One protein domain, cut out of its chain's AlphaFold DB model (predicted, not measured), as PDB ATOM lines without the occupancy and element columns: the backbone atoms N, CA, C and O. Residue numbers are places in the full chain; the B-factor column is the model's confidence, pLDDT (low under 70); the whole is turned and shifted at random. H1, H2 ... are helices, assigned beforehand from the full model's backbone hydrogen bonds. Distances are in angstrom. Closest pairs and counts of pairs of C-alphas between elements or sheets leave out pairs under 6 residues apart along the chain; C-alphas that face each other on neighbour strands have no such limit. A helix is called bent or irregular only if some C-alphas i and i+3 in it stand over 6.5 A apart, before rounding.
ATOM      1  N   ALA A   2     -19.814 -20.953 -35.049       42.22
ATOM      2  CA  ALA A   2     -19.012 -21.548 -36.116       42.22
ATOM      3  C   ALA A   2     -18.342 -20.410 -36.885       42.22
ATOM      4  O   ALA A   2     -19.028 -19.520 -37.387       42.22
ATOM      5  N   PHE A   3     -17.014 -20.414 -36.926       57.38
ATOM      6  CA  PHE A   3     -16.225 -19.422 -37.643       57.38
ATOM      7  C   PHE A   3     -15.688 -20.083 -38.911       57.38
ATOM      8  O   PHE A   3     -14.955 -21.065 -38.831       57.38
ATOM      9  N   ASN A   4     -16.082 -19.575 -40.078       46.94
ATOM     10  CA  ASN A   4     -15.514 -19.991 -41.364       46.94
ATOM     11  C   ASN A   4     -14.151 -19.325 -41.638       46.94
ATOM     12  O   ASN A   4     -13.409 -19.775 -42.505       46.94
ATOM     13  N   SER A   5     -13.829 -18.259 -40.906       62.75
ATOM     14  CA  SER A   5     -12.561 -17.537 -40.938       62.75
ATOM     15  C   SER A   5     -12.303 -16.855 -39.591       62.75
ATOM     16  O   SER A   5     -13.221 -16.670 -38.788       62.75
ATOM     17  N   VAL A   6     -11.045 -16.477 -39.332       69.81
ATOM     18  CA  VAL A   6     -10.693 -15.664 -38.158       69.81
ATOM     19  C   VAL A   6     -11.488 -14.357 -38.205       69.81
ATOM     20  O   VAL A   6     -11.423 -13.652 -39.217       69.81
ATOM     21  N   PRO A   7     -12.199 -13.980 -37.130       68.12
ATOM     22  CA  PRO A   7     -12.849 -12.680 -37.065       68.12
ATOM     23  C   PRO A   7     -11.795 -11.572 -37.192       68.12
ATOM     24  O   PRO A   7     -10.917 -11.451 -36.339       68.12
ATOM     25  N   ALA A   8     -11.875 -10.752 -38.243       69.00
ATOM     26  CA  ALA A   8     -10.957  -9.636 -38.505       69.00
ATOM     27  C   ALA A   8     -11.215  -8.452 -37.549       69.00
ATOM     28  O   ALA A   8     -11.625  -7.374 -37.970       69.00
ATOM     29  N   ASN A   9     -11.073  -8.690 -36.243       74.19
ATOM     30  CA  ASN A   9     -11.499  -7.795 -35.164       74.19
ATOM     31  C   ASN A   9     -12.985  -7.378 -35.228       74.19
ATOM     32  O   ASN A   9     -13.395  -6.375 -34.645       74.19
ATOM     33  N   ALA A  10     -13.812  -8.144 -35.944       71.00
ATOM     34  CA  ALA A  10     -15.241  -7.888 -35.998       71.00
ATOM     35  C   ALA A  10     -15.856  -8.120 -34.606       71.00
ATOM     36  O   ALA A  10     -15.531  -9.125 -33.967       71.00
ATOM     37  N   PRO A  11     -16.748  -7.234 -34.131       73.62
ATOM     38  CA  PRO A  11     -17.425  -7.456 -32.867       73.62
ATOM     39  C   PRO A  11     -18.334  -8.683 -32.942       73.62
ATOM     40  O   PRO A  11     -18.801  -9.084 -34.017       73.62
ATOM     41  N   ILE A  12     -18.633  -9.260 -31.780       72.75
ATOM     42  CA  ILE A  12     -19.666 -10.290 -31.679       72.75
ATOM     43  C   ILE A  12     -21.004  -9.633 -31.987       72.75
ATOM     44  O   ILE A  12     -21.353  -8.601 -31.423       72.75
ATOM     45  N   ASN A  13     -21.747 -10.226 -32.919       68.38
ATOM     46  CA  ASN A  13     -23.027  -9.708 -33.375       68.38
ATOM     47  C   ASN A  13     -24.116 -10.751 -33.151       68.38
ATOM     48  O   ASN A  13     -23.950 -11.916 -33.519       68.38
ATOM     49  N   ARG A  14     -25.266 -10.320 -32.628       65.69
ATOM     50  CA  ARG A  14     -26.473 -11.143 -32.661       65.69
ATOM     51  C   ARG A  14     -27.004 -11.193 -34.088       65.69
ATOM     52  O   ARG A  14     -27.177 -10.166 -34.745       65.69
ATOM     53  N   ARG A  15     -27.286 -12.405 -34.551       64.75
ATOM     54  CA  ARG A  15     -28.013 -12.653 -35.793       64.75
ATOM     55  C   ARG A  15     -29.355 -13.262 -35.419       64.75
ATOM     56  O   ARG A  15     -29.391 -14.231 -34.665       64.75
ATOM     57  N   CYS A  16     -30.432 -12.665 -35.908       58.28
ATOM     58  CA  CYS A  16     -31.752 -13.270 -35.859       58.28
ATOM     59  C   CYS A  16     -32.066 -13.724 -37.276       58.28
ATOM     60  O   CYS A  16     -32.016 -12.927 -38.205       58.28
ATOM     61  N   GLY A  17     -32.331 -15.007 -37.432       53.62
ATOM     62  CA  GLY A  17     -32.864 -15.584 -38.650       53.62
ATOM     63  C   GLY A  17     -33.684 -16.783 -38.226       53.62
ATOM     64  O   GLY A  17     -33.297 -17.481 -37.283       53.62
ATOM     65  N   ASP A  18     -34.817 -16.989 -38.875       50.56
ATOM     66  CA  ASP A  18     -35.590 -18.191 -38.628       50.56
ATOM     67  C   ASP A  18     -34.778 -19.391 -39.136       50.56
ATOM     68  O   ASP A  18     -34.183 -19.360 -40.218       50.56
ATOM     69  N   PHE A  19     -34.689 -20.445 -38.325       48.28
ATOM     70  CA  PHE A  19     -33.967 -21.666 -38.679       48.28
ATOM     71  C   PHE A  19     -34.844 -22.522 -39.608       48.28
ATOM     72  O   PHE A  19     -35.305 -23.592 -39.225       48.28
ATOM     73  N   ILE A  20     -35.130 -22.014 -40.809       46.94
ATOM     74  CA  ILE A  20     -36.032 -22.644 -41.784       46.94
ATOM     75  C   ILE A  20     -35.229 -23.071 -43.016       46.94
ATOM     76  O   ILE A  20     -35.236 -22.403 -44.042       46.94
ATOM     77  N   GLY A  21     -34.445 -24.146 -42.889       41.97
ATOM     78  CA  GLY A  21     -33.764 -24.826 -44.008       41.97
ATOM     79  C   GLY A  21     -32.649 -24.055 -44.742       41.97
ATOM     80  O   GLY A  21     -31.781 -24.678 -45.348       41.97
ATOM     81  N   TYR A  22     -32.624 -22.726 -44.668       44.78
ATOM     82  CA  TYR A  22     -31.595 -21.829 -45.177       44.78
ATOM     83  C   TYR A  22     -31.655 -20.515 -44.386       44.78
ATOM     84  O   TYR A  22     -32.680 -19.847 -44.309       44.78
ATOM     85  N   THR A  23     -30.541 -20.101 -43.785       46.47
ATOM     86  CA  THR A  23     -30.443 -18.760 -43.197       46.47
ATOM     87  C   THR A  23     -30.100 -17.767 -44.298       46.47
ATOM     88  O   THR A  23     -28.932 -17.640 -44.674       46.47
ATOM     89  N   ALA A  24     -31.085 -17.026 -44.809       45.41
ATOM     90  CA  ALA A  24     -30.781 -15.766 -45.476       45.41
ATOM     91  C   ALA A  24     -30.198 -14.819 -44.415       45.41
ATOM     92  O   ALA A  24     -30.871 -14.479 -43.441       45.41
ATOM     93  N   ILE A  25     -28.926 -14.434 -44.567       44.69
ATOM     94  CA  ILE A  25     -28.231 -13.516 -43.654       44.69
ATOM     95  C   ILE A  25     -28.875 -12.135 -43.806       44.69
ATOM     96  O   ILE A  25     -28.401 -11.295 -44.564       44.69
ATOM     97  N   THR A  26     -29.984 -11.895 -43.114       44.12
ATOM     98  CA  THR A  26     -30.650 -10.597 -43.104       44.12
ATOM     99  C   THR A  26     -30.573 -10.002 -41.707       44.12
ATOM    100  O   THR A  26     -31.155 -10.489 -40.753       44.12
ATOM    101  N   ASN A  27     -29.769  -8.942 -41.647       47.78
ATOM    102  CA  ASN A  27     -29.743  -7.834 -40.701       47.78
ATOM    103  C   ASN A  27     -29.605  -8.102 -39.191       47.78
ATOM    104  O   ASN A  27     -30.210  -8.952 -38.554       47.78
ATOM    105  N   PHE A  28     -28.724  -7.289 -38.618       49.16
ATOM    106  CA  PHE A  28     -28.505  -7.084 -37.196       49.16
ATOM    107  C   PHE A  28     -29.832  -6.735 -36.504       49.16
ATOM    108  O   PHE A  28     -30.430  -5.709 -36.816       49.16
ATOM    109  N   VAL A  29     -30.292  -7.577 -35.573       53.31
ATOM    110  CA  VAL A  29     -31.488  -7.289 -34.766       53.31
ATOM    111  C   VAL A  29     -31.061  -7.128 -33.319       53.31
ATOM    112  O   VAL A  29     -30.942  -8.085 -32.545       53.31
ATOM    113  N   GLY A  30     -30.797  -5.879 -32.968       52.75
ATOM    114  CA  GLY A  30     -30.543  -5.469 -31.609       52.75
ATOM    115  C   GLY A  30     -31.373  -4.266 -31.256       52.75
ATOM    116  O   GLY A  30     -31.375  -3.270 -31.970       52.75
ATOM    117  N   TYR A  31     -32.074  -4.374 -30.142       54.09
ATOM    118  CA  TYR A  31     -32.771  -3.257 -29.554       54.09
ATOM    119  C   TYR A  31     -31.793  -2.464 -28.670       54.09
ATOM    120  O   TYR A  31     -31.280  -3.020 -27.699       54.09
ATOM    121  N   PRO A  32     -31.493  -1.192 -28.975       54.50
ATOM    122  CA  PRO A  32     -30.526  -0.409 -28.203       54.50
ATOM    123  C   PRO A  32     -31.017  -0.055 -26.786       54.50
ATOM    124  O   PRO A  32     -30.220   0.387 -25.964       54.50
ATOM    125  N   LEU A  33     -32.308  -0.241 -26.476       58.31
ATOM    126  CA  LEU A  33     -32.905   0.139 -25.193       58.31
ATOM    127  C   LEU A  33     -33.111  -1.072 -24.268       58.31
ATOM    128  O   LEU A  33     -33.668  -2.091 -24.677       58.31
ATOM    129  N   ASN A  34     -32.747  -0.924 -22.987       55.56
ATOM    130  CA  ASN A  34     -32.863  -1.968 -21.953       55.56
ATOM    131  C   ASN A  34     -34.266  -2.597 -21.854       55.56
ATOM    132  O   ASN A  34     -34.371  -3.798 -21.639       55.56
ATOM    133  N   GLY A  35     -35.333  -1.810 -22.033       57.31
ATOM    134  CA  GLY A  35     -36.722  -2.268 -21.870       57.31
ATOM    135  C   GLY A  35     -37.280  -3.117 -23.019       57.31
ATOM    136  O   GLY A  35     -38.418  -3.563 -22.938       57.31
ATOM    137  N   GLN A  36     -36.516  -3.315 -24.094       59.50
ATOM    138  CA  GLN A  36     -36.925  -4.117 -25.257       59.50
ATOM    139  C   GLN A  36     -36.403  -5.563 -25.193       59.50
ATOM    140  O   GLN A  36     -36.726  -6.391 -26.046       59.50
ATOM    141  N   TRP A  37     -35.582  -5.863 -24.191       56.62
ATOM    142  CA  TRP A  37     -35.118  -7.207 -23.885       56.62
ATOM    143  C   TRP A  37     -36.049  -7.826 -22.840       56.62
ATOM    144  O   TRP A  37     -36.706  -7.102 -22.098       56.62
ATOM    145  N   GLY A  38     -36.138  -9.159 -22.794       62.47
ATOM    146  CA  GLY A  38     -36.854  -9.859 -21.721       62.47
ATOM    147  C   GLY A  38     -36.183  -9.643 -20.355       62.47
ATOM    148  O   GLY A  38     -35.645  -8.584 -20.058       62.47
ATOM    149  N   SER A  39     -36.120 -10.670 -19.510       63.88
ATOM    150  CA  SER A  39     -35.476 -10.550 -18.189       63.88
ATOM    151  C   SER A  39     -33.970 -10.220 -18.221       63.88
ATOM    152  O   SER A  39     -33.401  -9.924 -17.173       63.88
ATOM    153  N   GLN A  40     -33.307 -10.262 -19.386       67.31
ATOM    154  CA  GLN A  40     -31.862 -10.062 -19.508       67.31
ATOM    155  C   GLN A  40     -31.482  -9.278 -20.772       67.31
ATOM    156  O   GLN A  40     -31.834  -9.671 -21.887       67.31
ATOM    157  N   ASN A  41     -30.706  -8.200 -20.607       73.12
ATOM    158  CA  ASN A  41     -30.095  -7.482 -21.725       73.12
ATOM    159  C   ASN A  41     -28.959  -8.327 -22.324       73.12
ATOM    160  O   ASN A  41     -27.896  -8.493 -21.721       73.12
ATOM    161  N   LEU A  42     -29.183  -8.845 -23.533       70.00
ATOM    162  CA  LEU A  42     -28.232  -9.718 -24.217       70.00
ATOM    163  C   LEU A  42     -26.985  -8.983 -24.728       70.00
ATOM    164  O   LEU A  42     -25.957  -9.630 -24.889       70.00
ATOM    165  N   TYR A  43     -27.047  -7.665 -24.955       72.81
ATOM    166  CA  TYR A  43     -25.872  -6.872 -25.337       72.81
ATOM    167  C   TYR A  43     -24.846  -6.846 -24.223       72.81
ATOM    168  O   TYR A  43     -23.694  -7.183 -24.456       72.81
ATOM    169  N   THR A  44     -25.279  -6.511 -23.009       73.44
ATOM    170  CA  THR A  44     -24.403  -6.512 -21.834       73.44
ATOM    171  C   THR A  44     -23.964  -7.928 -21.482       73.44
ATOM    172  O   THR A  44     -22.802  -8.155 -21.169       73.44
ATOM    173  N   LYS A  45     -24.877  -8.902 -21.569       72.69
ATOM    174  CA  LYS A  45     -24.578 -10.302 -21.249       72.69
ATOM    175  C   LYS A  45     -23.503 -10.900 -22.162       72.69
ATOM    176  O   LYS A  45     -22.608 -11.595 -21.682       72.69
ATOM    177  N   TYR A  46     -23.632 -10.661 -23.467       72.62
ATOM    178  CA  TYR A  46     -22.791 -11.260 -24.499       72.62
ATOM    179  C   TYR A  46     -21.813 -10.276 -25.148       72.62
ATOM    180  O   TYR A  46     -21.341 -10.540 -26.253       72.62
ATOM    181  N   ASP A  47     -21.553  -9.143 -24.500       75.44
ATOM    182  CA  ASP A  47     -20.630  -8.104 -24.968       75.44
ATOM    183  C   ASP A  47     -20.780  -7.788 -26.475       75.44
ATOM    184  O   ASP A  47     -19.821  -7.676 -27.245       75.44
ATOM    185  N   ILE A  48     -22.037  -7.748 -26.937       76.62
ATOM    186  CA  ILE A  48     -22.362  -7.596 -28.359       76.62
ATOM    187  C   ILE A  48     -21.955  -6.192 -28.788       76.62
ATOM    188  O   ILE A  48     -22.325  -5.206 -28.155       76.62
ATOM    189  N   GLY A  49     -21.259  -6.090 -29.918       75.00
ATOM    190  CA  GLY A  49     -20.732  -4.820 -30.416       75.00
ATOM    191  C   GLY A  49     -19.330  -4.485 -29.904       75.00
ATOM    192  O   GLY A  49     -18.701  -3.588 -30.464       75.00
ATOM    193  N   THR A  50     -18.799  -5.229 -28.932       79.44
ATOM    194  CA  THR A  50     -17.441  -5.026 -28.421       79.44
ATOM    195  C   THR A  50     -16.405  -5.659 -29.357       79.44
ATOM    196  O   THR A  50     -16.533  -6.837 -29.718       79.44
ATOM    197  N   PRO A  51     -15.379  -4.904 -29.803       82.31
ATOM    198  CA  PRO A  51     -14.309  -5.449 -30.631       82.31
ATOM    199  C   PRO A  51     -13.564  -6.578 -29.919       82.31
ATOM    200  O   PRO A  51     -13.190  -6.454 -28.750       82.31
ATOM    201  N   MET A  52     -13.271  -7.663 -30.636       82.31
ATOM    202  CA  MET A  52     -12.595  -8.829 -30.055       82.31
ATOM    203  C   MET A  52     -11.178  -8.530 -29.542       82.31
ATOM    204  O   MET A  52     -10.684  -9.258 -28.685       82.31
ATOM    205  N   THR A  53     -10.530  -7.454 -30.003       84.56
ATOM    206  CA  THR A  53      -9.264  -6.955 -29.432       84.56
ATOM    207  C   THR A  53      -9.393  -6.434 -28.004       84.56
ATOM    208  O   THR A  53      -8.379  -6.271 -27.337       84.56
ATOM    209  N   THR A  54     -10.606  -6.121 -27.542       84.62
ATOM    210  CA  THR A  54     -10.845  -5.510 -26.223       84.62
ATOM    211  C   THR A  54     -11.410  -6.484 -25.191       84.62
ATOM    212  O   THR A  54     -11.341  -6.199 -24.001       84.62
ATOM    213  N   ILE A  55     -11.896  -7.653 -25.629       82.25
ATOM    214  CA  ILE A  55     -12.471  -8.689 -24.753       82.25
ATOM    215  C   ILE A  55     -11.394  -9.342 -23.872       82.25
ATOM    216  O   ILE A  55     -11.661  -9.720 -22.735       82.25
ATOM    217  N   SER A  56     -10.165  -9.473 -24.378       86.19
ATOM    218  CA  SER A  56      -9.046 -10.022 -23.616       86.19
ATOM    219  C   SER A  56      -7.739  -9.317 -23.942       86.19
ATOM    220  O   SER A  56      -7.418  -9.086 -25.107       86.19
ATOM    221  N   ALA A  57      -6.959  -9.042 -22.895       85.88
ATOM    222  CA  ALA A  57      -5.607  -8.502 -22.989       85.88
ATOM    223  C   ALA A  57      -4.518  -9.593 -23.070       85.88
ATOM    224  O   ALA A  57      -3.328  -9.275 -23.031       85.88
ATOM    225  N   LYS A  58      -4.885 -10.882 -23.133       89.31
ATOM    226  CA  LYS A  58      -3.904 -11.976 -23.189       89.31
ATOM    227  C   LYS A  58      -3.118 -11.968 -24.500       89.31
ATOM    228  O   LYS A  58      -3.653 -11.704 -25.574       89.31
ATOM    229  N   ASN A  59      -1.842 -12.341 -24.410       91.50
ATOM    230  CA  ASN A  59      -0.987 -12.517 -25.578       91.50
ATOM    231  C   ASN A  59      -1.194 -13.904 -26.206       91.50
ATOM    232  O   ASN A  59      -0.639 -14.902 -25.739       91.50
ATOM    233  N   TYR A  60      -1.954 -13.942 -27.298       93.12
ATOM    234  CA  TYR A  60      -2.163 -15.139 -28.112       93.12
ATOM    235  C   TYR A  60      -1.075 -15.352 -29.176       93.12
ATOM    236  O   TYR A  60      -1.210 -16.253 -29.990       93.12
ATOM    237  N   GLY A  61      -0.003 -14.559 -29.219       94.81
ATOM    238  CA  GLY A  61       1.013 -14.639 -30.269       94.81
ATOM    239  C   GLY A  61       0.540 -14.008 -31.580       94.81
ATOM    240  O   GLY A  61      -0.122 -12.971 -31.581       94.81
ATOM    241  N   THR A  62       0.897 -14.615 -32.712       94.50
ATOM    242  CA  THR A  62       0.528 -14.135 -34.053       94.50
ATOM    243  C   THR A  62      -0.114 -15.229 -34.901       94.50
ATOM    244  O   THR A  62       0.191 -16.411 -34.753       94.50
ATOM    245  N   PHE A  63      -0.991 -14.833 -35.820       92.25
ATOM    246  CA  PHE A  63      -1.605 -15.705 -36.819       92.25
ATOM    247  C   PHE A  63      -1.558 -15.014 -38.184       92.25
ATOM    248  O   PHE A  63      -1.973 -13.863 -38.318       92.25
ATOM    249  N   GLY A  64      -0.997 -15.684 -39.196       90.06
ATOM    250  CA  GLY A  64      -0.814 -15.085 -40.526       90.06
ATOM    251  C   GLY A  64      -0.005 -13.777 -40.505       90.06
ATOM    252  O   GLY A  64      -0.320 -12.853 -41.248       90.06
ATOM    253  N   GLY A  65       0.978 -13.663 -39.603       89.75
ATOM    254  CA  GLY A  65       1.825 -12.471 -39.445       89.75
ATOM    255  C   GLY A  65       1.207 -11.314 -38.648       89.75
ATOM    256  O   GLY A  65       1.913 -10.353 -38.357       89.75
ATOM    257  N   ASN A  66      -0.062 -11.406 -38.243       89.94
ATOM    258  CA  ASN A  66      -0.750 -10.371 -37.466       89.94
ATOM    259  C   ASN A  66      -0.897 -10.786 -35.993       89.94
ATOM    260  O   ASN A  66      -0.977 -11.988 -35.724       89.94
ATOM    261  N   PRO A  67      -0.968  -9.839 -35.037       91.69
ATOM    262  CA  PRO A  67      -1.285 -10.148 -33.643       91.69
ATOM    263  C   PRO A  67      -2.587 -10.948 -33.529       91.69
ATOM    264  O   PRO A  67      -3.616 -10.551 -34.077       91.69
ATOM    265  N   ALA A  68      -2.532 -12.083 -32.836       92.12
ATOM    266  CA  ALA A  68      -3.701 -12.908 -32.579       92.12
ATOM    267  C   ALA A  68      -4.537 -12.306 -31.444       92.12
ATOM    268  O   ALA A  68      -4.008 -11.779 -30.466       92.12
ATOM    269  N   ILE A  69      -5.855 -12.398 -31.584       89.00
ATOM    270  CA  ILE A  69      -6.841 -11.791 -30.688       89.00
ATOM    271  C   ILE A  69      -7.806 -12.853 -30.155       89.00
ATOM    272  O   ILE A  69      -7.763 -14.013 -30.565       89.00
ATOM    273  N   PHE A  70      -8.742 -12.458 -29.291       87.69
ATOM    274  CA  PHE A  70      -9.768 -13.357 -28.748       87.69
ATOM    275  C   PHE A  70     -10.561 -14.115 -29.835       87.69
ATOM    276  O   PHE A  70     -10.935 -15.268 -29.651       87.69
ATOM    277  N   GLY A  71     -10.753 -13.521 -31.017       85.56
ATOM    278  CA  GLY A  71     -11.364 -14.207 -32.160       85.56
ATOM    279  C   GLY A  71     -10.574 -15.419 -32.670       85.56
ATOM    280  O   GLY A  71     -11.182 -16.409 -33.072       85.56
ATOM    281  N   ASN A  72      -9.237 -15.381 -32.618       89.50
ATOM    282  CA  ASN A  72      -8.391 -16.532 -32.950       89.50
ATOM    283  C   ASN A  72      -8.592 -17.662 -31.941       89.50
ATOM    284  O   ASN A  72      -8.695 -18.821 -32.344       89.50
ATOM    285  N   LEU A  73      -8.708 -17.311 -30.654       89.69
ATOM    286  CA  LEU A  73      -9.076 -18.259 -29.611       89.69
ATOM    287  C   LEU A  73     -10.434 -18.888 -29.915       89.69
ATOM    288  O   LEU A  73     -10.521 -20.101 -29.958       89.69
ATOM    289  N   LEU A  74     -11.485 -18.107 -30.165       85.31
ATOM    290  CA  LEU A  74     -12.826 -18.659 -30.406       85.31
ATOM    291  C   LEU A  74     -12.914 -19.572 -31.641       85.31
ATOM    292  O   LEU A  74     -13.790 -20.433 -31.711       85.31
ATOM    293  N   ALA A  75     -12.028 -19.373 -32.615       85.50
ATOM    294  CA  ALA A  75     -11.935 -20.182 -33.823       85.50
ATOM    295  C   ALA A  75     -10.927 -21.347 -33.712       85.50
ATOM    296  O   ALA A  75     -10.709 -22.034 -34.713       85.50
ATOM    297  N   CYS A  76     -10.308 -21.555 -32.542       89.69
ATOM    298  CA  CYS A  76      -9.254 -22.549 -32.310       89.69
ATOM    299  C   CYS A  76      -8.100 -22.482 -33.323       89.69
ATOM    300  O   CYS A  76      -7.644 -23.496 -33.850       89.69
ATOM    301  N   GLN A  77      -7.651 -21.269 -33.644       91.31
ATOM    302  CA  GLN A  77      -6.620 -21.039 -34.652       91.31
ATOM    303  C   GLN A  77      -5.250 -21.025 -33.995       91.31
ATOM    304  O   GLN A  77      -4.865 -20.010 -33.417       91.31
ATOM    305  N   VAL A  78      -4.533 -22.146 -34.100       92.81
ATOM    306  CA  VAL A  78      -3.193 -22.311 -33.522       92.81
ATOM    307  C   VAL A  78      -2.280 -21.179 -33.984       92.81
ATOM    308  O   VAL A  78      -2.144 -20.913 -35.181       92.81
ATOM    309  N   THR A  79      -1.674 -20.493 -33.023       94.81
ATOM    310  CA  THR A  79      -0.857 -19.303 -33.263       94.81
ATOM    311  C   THR A  79       0.637 -19.613 -33.173       94.81
ATOM    312  O   THR A  79       1.048 -20.713 -32.810       94.81
ATOM    313  N   SER A  80       1.478 -18.624 -33.479       95.56
ATOM    314  CA  SER A  80       2.945 -18.744 -33.482       95.56
ATOM    315  C   SER A  80       3.580 -19.125 -32.143       95.56
ATOM    316  O   SER A  80       4.757 -19.476 -32.120       95.56
ATOM    317  N   ASN A  81       2.835 -19.054 -31.040       94.81
ATOM    318  CA  ASN A  81       3.280 -19.503 -29.726       94.81
ATOM    319  C   ASN A  81       2.430 -20.668 -29.187       94.81
ATOM    320  O   ASN A  81       2.358 -20.838 -27.980       94.81
ATOM    321  N   ASP A  82       1.746 -21.443 -30.030       94.69
ATOM    322  CA  ASP A  82       0.859 -22.547 -29.617       94.69
ATOM    323  C   ASP A  82      -0.335 -22.131 -28.737       94.69
ATOM    324  O   ASP A  82      -1.020 -22.984 -28.161       94.69
ATOM    325  N   SER A  83      -0.640 -20.834 -28.644       94.38
ATOM    326  CA  SER A  83      -1.918 -20.409 -28.072       94.38
ATOM    327  C   SER A  83      -3.064 -20.790 -29.011       94.38
ATOM    328  O   SER A  83      -2.864 -21.085 -30.191       94.38
ATOM    329  N   ALA A  84      -4.285 -20.813 -28.475       92.44
ATOM    330  CA  ALA A  84      -5.488 -21.266 -29.174       92.44
ATOM    331  C   ALA A  84      -5.401 -22.701 -29.753       92.44
ATOM    332  O   ALA A  84      -6.257 -23.107 -30.535       92.44
ATOM    333  N   ASN A  85      -4.410 -23.490 -29.333       93.94
ATOM    334  CA  ASN A  85      -4.321 -24.930 -29.575       93.94
ATOM    335  C   ASN A  85      -5.120 -25.711 -28.510       93.94
ATOM    336  O   ASN A  85      -5.628 -25.111 -27.571       93.94
ATOM    337  N   THR A  86      -5.277 -27.025 -28.633       93.69
ATOM    338  CA  THR A  86      -6.095 -27.851 -27.727       93.69
ATOM    339  C   THR A  86      -5.681 -27.739 -26.253       93.69
ATOM    340  O   THR A  86      -4.496 -27.772 -25.927       93.69
ATOM    341  N   CYS A  87      -6.648 -27.674 -25.329       94.88
ATOM    342  CA  CYS A  87      -6.358 -27.759 -23.892       94.88
ATOM    343  C   CYS A  87      -6.231 -29.207 -23.367       94.88
ATOM    344  O   CYS A  87      -6.077 -29.409 -22.161       94.88
ATOM    345  N   TYR A  88      -6.319 -30.225 -24.230       95.12
ATOM    346  CA  TYR A  88      -6.195 -31.640 -23.843       95.12
ATOM    347  C   TYR A  88      -4.764 -32.185 -23.951       95.12
ATOM    348  O   TYR A  88      -4.520 -33.327 -23.574       95.12
ATOM    349  N   ASN A  89      -3.807 -31.394 -24.447       93.38
ATOM    350  CA  ASN A  89      -2.417 -31.818 -24.605       93.38
ATOM    351  C   ASN A  89      -1.504 -31.113 -23.589       93.38
ATOM    352  O   ASN A  89      -1.212 -29.926 -23.727       93.38
ATOM    353  N   SER A  90      -1.017 -31.859 -22.593       93.12
ATOM    354  CA  SER A  90      -0.123 -31.347 -21.541       93.12
ATOM    355  C   SER A  90       1.279 -30.976 -22.034       93.12
ATOM    356  O   SER A  90       2.011 -30.304 -21.314       93.12
ATOM    357  N   GLY A  91       1.665 -31.393 -23.243       93.38
ATOM    358  CA  GLY A  91       2.961 -31.074 -23.842       93.38
ATOM    359  C   GLY A  91       3.043 -29.688 -24.487       93.38
ATOM    360  O   GLY A  91       4.105 -29.324 -24.985       93.38
ATOM    361  N   LEU A  92       1.946 -28.920 -24.520       92.25
ATOM    362  CA  LEU A  92       1.915 -27.609 -25.170       92.25
ATOM    363  C   LEU A  92       2.422 -26.492 -24.240       92.25
ATOM    364  O   LEU A  92       2.001 -26.417 -23.083       92.25
ATOM    365  N   PRO A  93       3.266 -25.569 -24.740       90.69
ATOM    366  CA  PRO A  93       3.933 -24.571 -23.905       90.69
ATOM    367  C   PRO A  93       2.995 -23.473 -23.380       90.69
ATOM    368  O   PRO A  93       3.225 -22.941 -22.298       90.69
ATOM    369  N   ASN A  94       1.926 -23.137 -24.111       93.00
ATOM    370  CA  ASN A  94       1.010 -22.039 -23.771       93.00
ATOM    371  C   ASN A  94      -0.400 -22.530 -23.413       93.00
ATOM    372  O   ASN A  94      -1.416 -21.965 -23.823       93.00
ATOM    373  N   LEU A  95      -0.461 -23.575 -22.583       92.19
ATOM    374  CA  LEU A  95      -1.709 -24.210 -22.156       92.19
ATOM    375  C   LEU A  95      -2.647 -23.276 -21.365       92.19
ATOM    376  O   LEU A  95      -3.843 -23.515 -21.315       92.19
ATOM    377  N   ALA A  96      -2.166 -22.169 -20.794       92.12
ATOM    378  CA  ALA A  96      -3.032 -21.162 -20.161       92.12
ATOM    379  C   ALA A  96      -3.864 -20.330 -21.169       92.12
ATOM    380  O   ALA A  96      -4.815 -19.642 -20.778       92.12
ATOM    381  N   ASN A  97      -3.506 -20.398 -22.460       93.81
ATOM    382  CA  ASN A  97      -4.094 -19.640 -23.571       93.81
ATOM    383  C   ASN A  97      -4.664 -20.563 -24.671       93.81
ATOM    384  O   ASN A  97      -4.891 -20.128 -25.799       93.81
ATOM    385  N   CYS A  98      -4.882 -21.844 -24.369       93.94
ATOM    386  CA  CYS A  98      -5.406 -22.853 -25.293       93.94
ATOM    387  C   CYS A  98      -6.880 -22.605 -25.692       93.94
ATOM    388  O   CYS A  98      -7.633 -21.960 -24.958       93.94
ATOM    389  N   CYS A  99      -7.308 -23.135 -26.843       90.94
ATOM    390  CA  CYS A  99      -8.688 -23.141 -27.335       90.94
ATOM    391  C   CYS A  99      -9.482 -24.314 -26.777       90.94
ATOM    392  O   CYS A  99      -9.856 -25.263 -27.461       90.94
ATOM    393  N   GLY A 100      -9.761 -24.202 -25.496       86.81
ATOM    394  CA  GLY A 100     -10.820 -24.953 -24.874       86.81
ATOM    395  C   GLY A 100     -10.581 -26.409 -24.527       86.81
ATOM    396  O   GLY A 100      -9.847 -27.171 -25.155       86.81
ATOM    397  N   CYS A 101     -11.274 -26.758 -23.455       90.75
ATOM    398  CA  CYS A 101     -11.569 -28.095 -23.000       90.75
ATOM    399  C   CYS A 101     -12.844 -28.013 -22.159       90.75
ATOM    400  O   CYS A 101     -13.125 -26.985 -21.536       90.75
ATOM    401  N   VAL A 102     -13.610 -29.096 -22.152       91.94
ATOM    402  CA  VAL A 102     -14.600 -29.366 -21.118       91.94
ATOM    403  C   VAL A 102     -14.139 -30.636 -20.426       91.94
ATOM    404  O   VAL A 102     -13.834 -31.623 -21.086       91.94
ATOM    405  N   ASP A 103     -14.073 -30.613 -19.100       92.25
ATOM    406  CA  ASP A 103     -13.708 -31.795 -18.325       92.25
ATOM    407  C   ASP A 103     -14.872 -32.794 -18.346       92.25
ATOM    408  O   ASP A 103     -15.749 -32.780 -17.481       92.25
ATOM    409  N   TRP A 104     -14.937 -33.598 -19.409       92.25
ATOM    410  CA  TRP A 104     -16.073 -34.474 -19.691       92.25
ATOM    411  C   TRP A 104     -16.373 -35.482 -18.577       92.25
ATOM    412  O   TRP A 104     -17.556 -35.657 -18.292       92.25
ATOM    413  N   PRO A 105     -15.381 -36.085 -17.889       92.69
ATOM    414  CA  PRO A 105     -15.643 -36.944 -16.733       92.69
ATOM    415  C   PRO A 105     -16.416 -36.255 -15.600       92.69
ATOM    416  O   PRO A 105     -17.168 -36.914 -14.888       92.69
ATOM    417  N   ASN A 106     -16.267 -34.934 -15.453       91.75
ATOM    418  CA  ASN A 106     -16.947 -34.124 -14.438       91.75
ATOM    419  C   ASN A 106     -18.132 -33.318 -15.005       91.75
ATOM    420  O   ASN A 106     -18.732 -32.495 -14.310       91.75
ATOM    421  N   SER A 107     -18.483 -33.535 -16.275       90.56
ATOM    422  CA  SER A 107     -19.583 -32.851 -16.949       90.56
ATOM    423  C   SER A 107     -20.915 -33.556 -16.702       90.56
ATOM    424  O   SER A 107     -21.013 -34.776 -16.721       90.56
ATOM    425  N   SER A 108     -21.992 -32.777 -16.574       90.56
ATOM    426  CA  SER A 108     -23.369 -33.306 -16.555       90.56
ATOM    427  C   SER A 108     -23.861 -33.820 -17.918       90.56
ATOM    428  O   SER A 108     -24.976 -34.329 -18.015       90.56
ATOM    429  N   VAL A 109     -23.090 -33.614 -18.992       89.69
ATOM    430  CA  VAL A 109     -23.476 -34.019 -20.348       89.69
ATOM    431  C   VAL A 109     -23.041 -35.467 -20.584       89.69
ATOM    432  O   VAL A 109     -21.846 -35.739 -20.502       89.69
ATOM    433  N   PRO A 110     -23.963 -36.394 -20.897       89.44
ATOM    434  CA  PRO A 110     -23.621 -37.800 -21.086       89.44
ATOM    435  C   PRO A 110     -22.961 -38.018 -22.453       89.44
ATOM    436  O   PRO A 110     -23.639 -38.035 -23.478       89.44
ATOM    437  N   THR A 111     -21.641 -38.179 -22.482       89.38
ATOM    438  CA  THR A 111     -20.860 -38.373 -23.713       89.38
ATOM    439  C   THR A 111     -20.455 -39.838 -23.898       89.38
ATOM    440  O   THR A 111     -20.364 -40.596 -22.933       89.38
ATOM    441  N   ALA A 112     -20.230 -40.263 -25.146       81.25
ATOM    442  CA  ALA A 112     -19.897 -41.661 -25.455       81.25
ATOM    443  C   ALA A 112     -18.457 -42.040 -25.070       81.25
ATOM    444  O   ALA A 112     -18.183 -43.169 -24.676       81.25
ATOM    445  N   VAL A 113     -17.549 -41.074 -25.179       87.12
ATOM    446  CA  VAL A 113     -16.183 -41.116 -24.653       87.12
ATOM    447  C   VAL A 113     -15.992 -39.896 -23.754       87.12
ATOM    448  O   VAL A 113     -16.763 -38.937 -23.841       87.12
ATOM    449  N   ASN A 114     -15.035 -39.939 -22.834       90.50
ATOM    450  CA  ASN A 114     -14.697 -38.788 -22.005       90.50
ATOM    451  C   ASN A 114     -13.190 -38.759 -21.730       90.50
ATOM    452  O   ASN A 114     -12.549 -39.797 -21.568       90.50
ATOM    453  N   ALA A 115     -12.623 -37.556 -21.693       92.44
ATOM    454  CA  ALA A 115     -11.286 -37.322 -21.170       92.44
ATOM    455  C   ALA A 115     -11.252 -35.985 -20.435       92.44
ATOM    456  O   ALA A 115     -12.003 -35.062 -20.764       92.44
ATOM    457  N   SER A 116     -10.377 -35.901 -19.437       94.38
ATOM    458  CA  SER A 116     -10.166 -34.680 -18.670       94.38
ATOM    459  C   SER A 116      -9.277 -33.685 -19.399       94.38
ATOM    460  O   SER A 116      -8.463 -34.042 -20.253       94.38
ATOM    461  N   CYS A 117      -9.412 -32.420 -19.017       94.31
ATOM    462  CA  CYS A 117      -8.526 -31.366 -19.480       94.31
ATOM    463  C   CYS A 117      -7.087 -31.593 -19.015       94.31
ATOM    464  O   CYS A 117      -6.856 -31.951 -17.861       94.31
ATOM    465  N   ALA A 118      -6.115 -31.282 -19.876       94.56
ATOM    466  CA  ALA A 118      -4.725 -31.136 -19.450       94.56
ATOM    467  C   ALA A 118      -4.465 -29.749 -18.835       94.56
ATOM    468  O   ALA A 118      -3.578 -29.590 -18.000       94.56
ATOM    469  N   GLY A 119      -5.244 -28.741 -19.232       92.50
ATOM    470  CA  GLY A 119      -5.231 -27.404 -18.650       92.50
ATOM    471  C   GLY A 119      -6.483 -26.620 -19.018       92.50
ATOM    472  O   GLY A 119      -7.386 -27.132 -19.679       92.50
ATOM    473  N   THR A 120      -6.570 -25.373 -18.567       90.06
ATOM    474  CA  THR A 120      -7.733 -24.522 -18.829       90.06
ATOM    475  C   THR A 120      -7.303 -23.120 -19.228       90.06
ATOM    476  O   THR A 120      -6.282 -22.605 -18.776       90.06
ATOM    477  N   ASN A 121      -8.123 -22.492 -20.065       91.62
ATOM    478  CA  ASN A 121      -7.998 -21.089 -20.413       91.62
ATOM    479  C   ASN A 121      -9.223 -20.342 -19.884       91.62
ATOM    480  O   ASN A 121     -10.338 -20.589 -20.338       91.62
ATOM    481  N   ALA A 122      -9.014 -19.403 -18.960       89.75
ATOM    482  CA  ALA A 122     -10.095 -18.583 -18.412       89.75
ATOM    483  C   ALA A 122     -10.883 -17.821 -19.490       89.75
ATOM    484  O   ALA A 122     -12.083 -17.654 -19.344       89.75
ATOM    485  N   ASP A 123     -10.251 -17.437 -20.601       88.81
ATOM    486  CA  ASP A 123     -10.929 -16.754 -21.712       88.81
ATOM    487  C   ASP A 123     -11.844 -17.715 -22.498       88.81
ATOM    488  O   ASP A 123     -12.789 -17.319 -23.177       88.81
ATOM    489  N   TRP A 124     -11.585 -19.021 -22.402       89.56
ATOM    490  CA  TRP A 124     -12.460 -20.043 -22.965       89.56
ATOM    491  C   TRP A 124     -13.618 -20.413 -22.034       89.56
ATOM    492  O   TRP A 124     -14.686 -20.785 -22.529       89.56
ATOM    493  N   THR A 125     -13.413 -20.340 -20.715       87.00
ATOM    494  CA  THR A 125     -14.356 -20.853 -19.708       87.00
ATOM    495  C   THR A 125     -15.172 -19.753 -19.029       87.00
ATOM    496  O   THR A 125     -16.395 -19.871 -18.993       87.00
ATOM    497  N   ASN A 126     -14.526 -18.679 -18.554       77.31
ATOM    498  CA  ASN A 126     -15.065 -17.694 -17.605       77.31
ATOM    499  C   ASN A 126     -14.565 -16.240 -17.835       77.31
ATOM    500  O   ASN A 126     -14.331 -15.548 -16.844       77.31
ATOM    501  N   THR A 127     -14.327 -15.776 -19.074       66.94
ATOM    502  CA  THR A 127     -13.728 -14.448 -19.359       66.94
ATOM    503  C   THR A 127     -14.253 -13.359 -18.420       66.94
ATOM    504  O   THR A 127     -15.463 -13.188 -18.265       66.94
ATOM    505  N   ALA A 128     -13.341 -12.627 -17.772       49.59
ATOM    506  CA  ALA A 128     -13.691 -11.659 -16.740       49.59
ATOM    507  C   ALA A 128     -14.682 -10.607 -17.273       49.59
ATOM    508  O   ALA A 128     -14.341  -9.806 -18.138       49.59
ATOM    509  N   GLY A 129     -15.903 -10.608 -16.731       51.09
ATOM    510  CA  GLY A 129     -16.910  -9.576 -16.987       51.09
ATOM    511  C   GLY A 129     -17.938  -9.873 -18.084       51.09
ATOM    512  O   GLY A 129     -18.817  -9.040 -18.279       51.09
ATOM    513  N   THR A 130     -17.894 -11.027 -18.765       59.34
ATOM    514  CA  THR A 130     -18.898 -11.380 -19.792       59.34
ATOM    515  C   THR A 130     -19.244 -12.875 -19.765       59.34
ATOM    516  O   THR A 130     -18.417 -13.707 -19.400       59.34
ATOM    517  N   GLU A 131     -20.460 -13.258 -20.174       64.25
ATOM    518  CA  GLU A 131     -20.811 -14.683 -20.344       64.25
ATOM    519  C   GLU A 131     -20.298 -15.269 -21.679       64.25
ATOM    520  O   GLU A 131     -20.536 -16.446 -21.979       64.25
ATOM    521  N   VAL A 132     -19.603 -14.468 -22.497       67.62
ATOM    522  CA  VAL A 132     -19.099 -14.859 -23.818       67.62
ATOM    523  C   VAL A 132     -17.840 -15.690 -23.679       67.62
ATOM    524  O   VAL A 132     -16.712 -15.219 -23.819       67.62
ATOM    525  N   THR A 133     -18.037 -16.973 -23.458       81.62
ATOM    526  CA  THR A 133     -16.934 -17.920 -23.427       81.62
ATOM    527  C   THR A 133     -17.159 -18.945 -24.521       81.62
ATOM    528  O   THR A 133     -18.301 -19.244 -24.898       81.62
ATOM    529  N   GLY A 134     -16.066 -19.450 -25.097       83.25
ATOM    530  CA  GLY A 134     -16.159 -20.482 -26.126       83.25
ATOM    531  C   GLY A 134     -16.954 -21.685 -25.623       83.25
ATOM    532  O   GLY A 134     -17.829 -22.181 -26.333       83.25
ATOM    533  N   GLN A 135     -16.759 -22.053 -24.352       87.75
ATOM    534  CA  GLN A 135     -17.506 -23.110 -23.679       87.75
ATOM    535  C   GLN A 135     -19.015 -22.823 -23.613       87.75
ATOM    536  O   GLN A 135     -19.815 -23.647 -24.066       87.75
ATOM    537  N   ASN A 136     -19.440 -21.662 -23.105       82.50
ATOM    538  CA  ASN A 136     -20.869 -21.337 -22.997       82.50
ATOM    539  C   ASN A 136     -21.573 -21.341 -24.361       82.50
ATOM    540  O   ASN A 136     -22.729 -21.755 -24.475       82.50
ATOM    541  N   ALA A 137     -20.863 -20.944 -25.415       78.81
ATOM    542  CA  ALA A 137     -21.404 -20.899 -26.764       78.81
ATOM    543  C   ALA A 137     -21.587 -22.269 -27.437       78.81
ATOM    544  O   ALA A 137     -22.291 -22.342 -28.452       78.81
ATOM    545  N   ILE A 138     -20.958 -23.328 -26.916       85.69
ATOM    546  CA  ILE A 138     -21.038 -24.691 -27.469       85.69
ATOM    547  C   ILE A 138     -21.803 -25.662 -26.568       85.69
ATOM    548  O   ILE A 138     -22.336 -26.652 -27.063       85.69
ATOM    549  N   LEU A 139     -21.945 -25.375 -25.267       86.19
ATOM    550  CA  LEU A 139     -22.546 -26.318 -24.317       86.19
ATOM    551  C   LEU A 139     -23.997 -26.678 -24.653       86.19
ATOM    552  O   LEU A 139     -24.409 -27.809 -24.414       86.19
ATOM    553  N   TRP A 140     -24.781 -25.754 -25.210       83.81
ATOM    554  CA  TRP A 140     -26.159 -26.055 -25.610       83.81
ATOM    555  C   TRP A 140     -26.212 -27.028 -26.800       83.81
ATOM    556  O   TRP A 140     -27.012 -27.961 -26.770       83.81
ATOM    557  N   LEU A 141     -25.325 -26.862 -27.796       86.31
ATOM    558  CA  LEU A 141     -25.191 -27.786 -28.932       86.31
ATOM    559  C   LEU A 141     -24.828 -29.172 -28.419       86.31
ATOM    560  O   LEU A 141     -25.441 -30.164 -28.807       86.31
ATOM    561  N   LYS A 142     -23.868 -29.222 -27.494       90.62
ATOM    562  CA  LYS A 142     -23.421 -30.483 -26.923       90.62
ATOM    563  C   LYS A 142     -24.499 -31.166 -26.087       90.62
ATOM    564  O   LYS A 142     -24.654 -32.373 -26.172       90.62
ATOM    565  N   LYS A 143     -25.283 -30.413 -25.312       90.50
ATOM    566  CA  LYS A 143     -26.428 -30.961 -24.565       90.50
ATOM    567  C   LYS A 143     -27.499 -31.538 -25.491       90.50
ATOM    568  O   LYS A 143     -28.079 -32.563 -25.157       90.50
ATOM    569  N   ALA A 144     -27.757 -30.889 -26.628       87.75
ATOM    570  CA  ALA A 144     -28.730 -31.365 -27.608       87.75
ATOM    571  C   ALA A 144     -28.242 -32.621 -28.349       87.75
ATOM    572  O   ALA A 144     -29.017 -33.553 -28.550       87.75
ATOM    573  N   CYS A 145     -26.955 -32.665 -28.710       89.69
ATOM    574  CA  CYS A 145     -26.337 -33.770 -29.441       89.69
ATOM    575  C   CYS A 145     -25.030 -34.232 -28.758       89.69
ATOM    576  O   CYS A 145     -23.944 -33.915 -29.252       89.69
ATOM    577  N   PRO A 146     -25.091 -35.001 -27.651       92.94
ATOM    578  CA  PRO A 146     -23.910 -35.327 -26.838       92.94
ATOM    579  C   PRO A 146     -22.828 -36.141 -27.545       92.94
ATOM    580  O   PRO A 146     -21.670 -36.118 -27.139       92.94
ATOM    581  N   THR A 147     -23.189 -36.845 -28.614       92.44
ATOM    582  CA  THR A 147     -22.271 -37.639 -29.435       92.44
ATOM    583  C   THR A 147     -21.696 -36.862 -30.619       92.44
ATOM    584  O   THR A 147     -20.794 -37.355 -31.278       92.44
ATOM    585  N   ALA A 148     -22.185 -35.658 -30.923       92.12
ATOM    586  CA  ALA A 148     -21.690 -34.869 -32.048       92.12
ATOM    587  C   ALA A 148     -20.582 -33.908 -31.611       92.12
ATOM    588  O   ALA A 148     -20.608 -33.388 -30.494       92.12
ATOM    589  N   TYR A 149     -19.654 -33.615 -32.522       92.50
ATOM    590  CA  TYR A 149     -18.665 -32.557 -32.337       92.50
ATOM    591  C   TYR A 149     -19.349 -31.198 -32.185       92.50
ATOM    592  O   TYR A 149     -20.147 -30.795 -33.033       92.50
ATOM    593  N   SER A 150     -19.008 -30.475 -31.120       89.62
ATOM    594  CA  SER A 150     -19.536 -29.131 -30.841       89.62
ATOM    595  C   SER A 150     -18.503 -28.007 -31.021       89.62
ATOM    596  O   SER A 150     -18.885 -26.845 -31.166       89.62
ATOM    597  N   TYR A 151     -17.212 -28.353 -31.051       88.81
ATOM    598  CA  TYR A 151     -16.077 -27.478 -31.362       88.81
ATOM    599  C   TYR A 151     -14.906 -28.309 -31.920       88.81
ATOM    600  O   TYR A 151     -14.955 -29.538 -31.943       88.81
ATOM    601  N   GLN A 152     -13.858 -27.639 -32.399       89.00
ATOM    602  CA  GLN A 152     -12.757 -28.235 -33.167       89.00
ATOM    603  C   GLN A 152     -11.980 -29.305 -32.390       89.00
ATOM    604  O   GLN A 152     -11.545 -30.281 -32.987       89.00
ATOM    605  N   PHE A 153     -11.826 -29.139 -31.074       91.94
ATOM    606  CA  PHE A 153     -11.085 -30.065 -30.209       91.94
ATOM    607  C   PHE A 153     -12.021 -30.885 -29.303       91.94
ATOM    608  O   PHE A 153     -11.703 -31.165 -28.147       91.94
ATOM    609  N   ASP A 154     -13.205 -31.232 -29.814       92.94
ATOM    610  CA  ASP A 154     -14.215 -32.046 -29.120       92.94
ATOM    611  C   ASP A 154     -14.052 -33.563 -29.351       92.94
ATOM    612  O   ASP A 154     -14.975 -34.342 -29.096       92.94
ATOM    613  N   ASP A 155     -12.877 -33.998 -29.828       92.44
ATOM    614  CA  ASP A 155     -12.515 -35.419 -29.961       92.44
ATOM    615  C   ASP A 155     -12.764 -36.209 -28.666       92.44
ATOM    616  O   ASP A 155     -13.391 -37.272 -28.729       92.44
ATOM    617  N   PRO A 156     -12.399 -35.686 -27.472       93.44
ATOM    618  CA  PRO A 156     -12.535 -36.420 -26.216       93.44
ATOM    619  C   PRO A 156     -13.958 -36.797 -25.813       93.44
ATOM    620  O   PRO A 156     -14.119 -37.522 -24.835       93.44
ATOM    621  N   SER A 157     -14.978 -36.320 -26.532       93.38
ATOM    622  CA  SER A 157     -16.374 -36.704 -26.315       93.38
ATOM    623  C   SER A 157     -17.124 -37.186 -27.563       93.38
ATOM    624  O   SER A 157     -18.268 -37.632 -27.447       93.38
ATOM    625  N   SER A 158     -16.504 -37.093 -28.746       93.94
ATOM    626  CA  SER A 158     -17.192 -37.222 -30.043       93.94
ATOM    627  C   SER A 158     -16.480 -38.125 -31.049       93.94
ATOM    628  O   SER A 158     -16.964 -38.284 -32.168       93.94
ATOM    629  N   SER A 159     -15.329 -38.698 -30.702       91.94
ATOM    630  CA  SER A 159     -14.620 -39.610 -31.598       91.94
ATOM    631  C   SER A 159     -15.212 -41.016 -31.546       91.94
ATOM    632  O   SER A 159     -15.327 -41.624 -30.483       91.94
ATOM    633  N   PHE A 160     -15.523 -41.559 -32.722       90.62
ATOM    634  CA  PHE A 160     -15.988 -42.933 -32.892       90.62
ATOM    635  C   PHE A 160     -15.092 -43.644 -33.889       90.62
ATOM    636  O   PHE A 160     -14.771 -43.101 -34.948       90.62
ATOM    637  N   THR A 161     -14.717 -44.878 -33.574       87.69
ATOM    638  CA  THR A 161     -14.007 -45.747 -34.508       87.69
ATOM    639  C   THR A 161     -14.749 -47.073 -34.597       87.69
ATOM    640  O   THR A 161     -15.244 -47.605 -33.602       87.69
ATOM    641  N   CYS A 162     -14.848 -47.615 -35.803       87.44
ATOM    642  CA  CYS A 162     -15.198 -49.012 -36.002       87.44
ATOM    643  C   CYS A 162     -13.993 -49.652 -36.671       87.44
ATOM    644  O   CYS A 162     -13.647 -49.268 -37.785       87.44
ATOM    645  N   ASN A 163     -13.353 -50.598 -35.987       77.50
ATOM    646  CA  ASN A 163     -12.183 -51.304 -36.497       77.50
ATOM    647  C   ASN A 163     -12.626 -52.606 -37.170       77.50
ATOM    648  O   ASN A 163     -12.778 -53.616 -36.477       77.50
ATOM    649  N   PRO A 164     -12.818 -52.643 -38.498       67.00
ATOM    650  CA  PRO A 164     -12.773 -53.919 -39.170       67.00
ATOM    651  C   PRO A 164     -11.329 -54.442 -39.088       67.00
ATOM    652  O   PRO A 164     -10.381 -53.719 -39.393       67.00
ATOM    653  N   GLY A 165     -11.133 -55.696 -38.680       75.50
ATOM    654  CA  GLY A 165      -9.853 -56.380 -38.880       75.50
ATOM    655  C   GLY A 165      -9.444 -56.383 -40.362       75.50
ATOM    656  O   GLY A 165     -10.267 -56.090 -41.229       75.50
ATOM    657  N   ALA A 166      -8.196 -56.763 -40.663       78.19
ATOM    658  CA  ALA A 166      -7.556 -56.592 -41.980       78.19
ATOM    659  C   ALA A 166      -8.355 -57.092 -43.206       78.19
ATOM    660  O   ALA A 166      -8.142 -56.614 -44.317       78.19
ATOM    661  N   THR A 167      -9.267 -58.048 -43.022       82.19
ATOM    662  CA  THR A 167     -10.082 -58.654 -44.087       82.19
ATOM    663  C   THR A 167     -11.570 -58.314 -44.011       82.19
ATOM    664  O   THR A 167     -12.336 -58.696 -44.893       82.19
ATOM    665  N   THR A 168     -12.003 -57.599 -42.976       82.25
ATOM    666  CA  THR A 168     -13.413 -57.241 -42.775       82.25
ATOM    667  C   THR A 168     -13.676 -55.810 -43.240       82.25
ATOM    668  O   THR A 168     -12.752 -55.032 -43.464       82.25
TER     669      THR A 168
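Overview. This is residues 2 to 168 of the 192 residues of the protein "Thaumatin domain-containing protein" of Legionella erythra (UniProt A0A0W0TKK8). This domain has little regular structure: a body of loops around one longer helix, H5, with a free loop, residues 35 to 40, and a tail, residues 161 to 168, sticking out. The printed part has 167 residues, with six named helices, H1 to H6, holding 32, and no named strand: all helix. It is compact, radius of gyration of the C-alphas 17.8 A, spanning 63 by 38 by 30 A.

Arrangement. H1, residues 42 to 45, touches no helix. H2, residues 52 to 55, touches H3, residues 70 to 74; closest C-alphas Met 52 and Phe 70, 5.5 A. H3 and H4, residues 122 to 125, only just touch, with 3 pairs of C-alphas within 8 A; closest Leu 74 and Trp 124, 7.6 A. H4 touches H5, residues 134 to 144; closest C-alphas Trp 124 and Gly 134, 4.9 A. H6, residues 155 to 158, touches no helix. The O i to N i+4 pair is within hydrogen-bond range in H3, 5 of 7 in H5; the others are too short.

Along the chain. H1 begins at C-alpha 42 (-28.232, -9.718, -24.217). H5, 16.7 A long, is irregular: C-alphas 137 and 140 are 7.1 A apart. H6 ends at C-alpha 158 (-17.192, -37.222, -30.043).

Size, cuts and confidence. The printed part has no cut. The links H2 to H3 and H3 to H4 are long. Confidence is under 70 at 42 residues, among them 13 to 40.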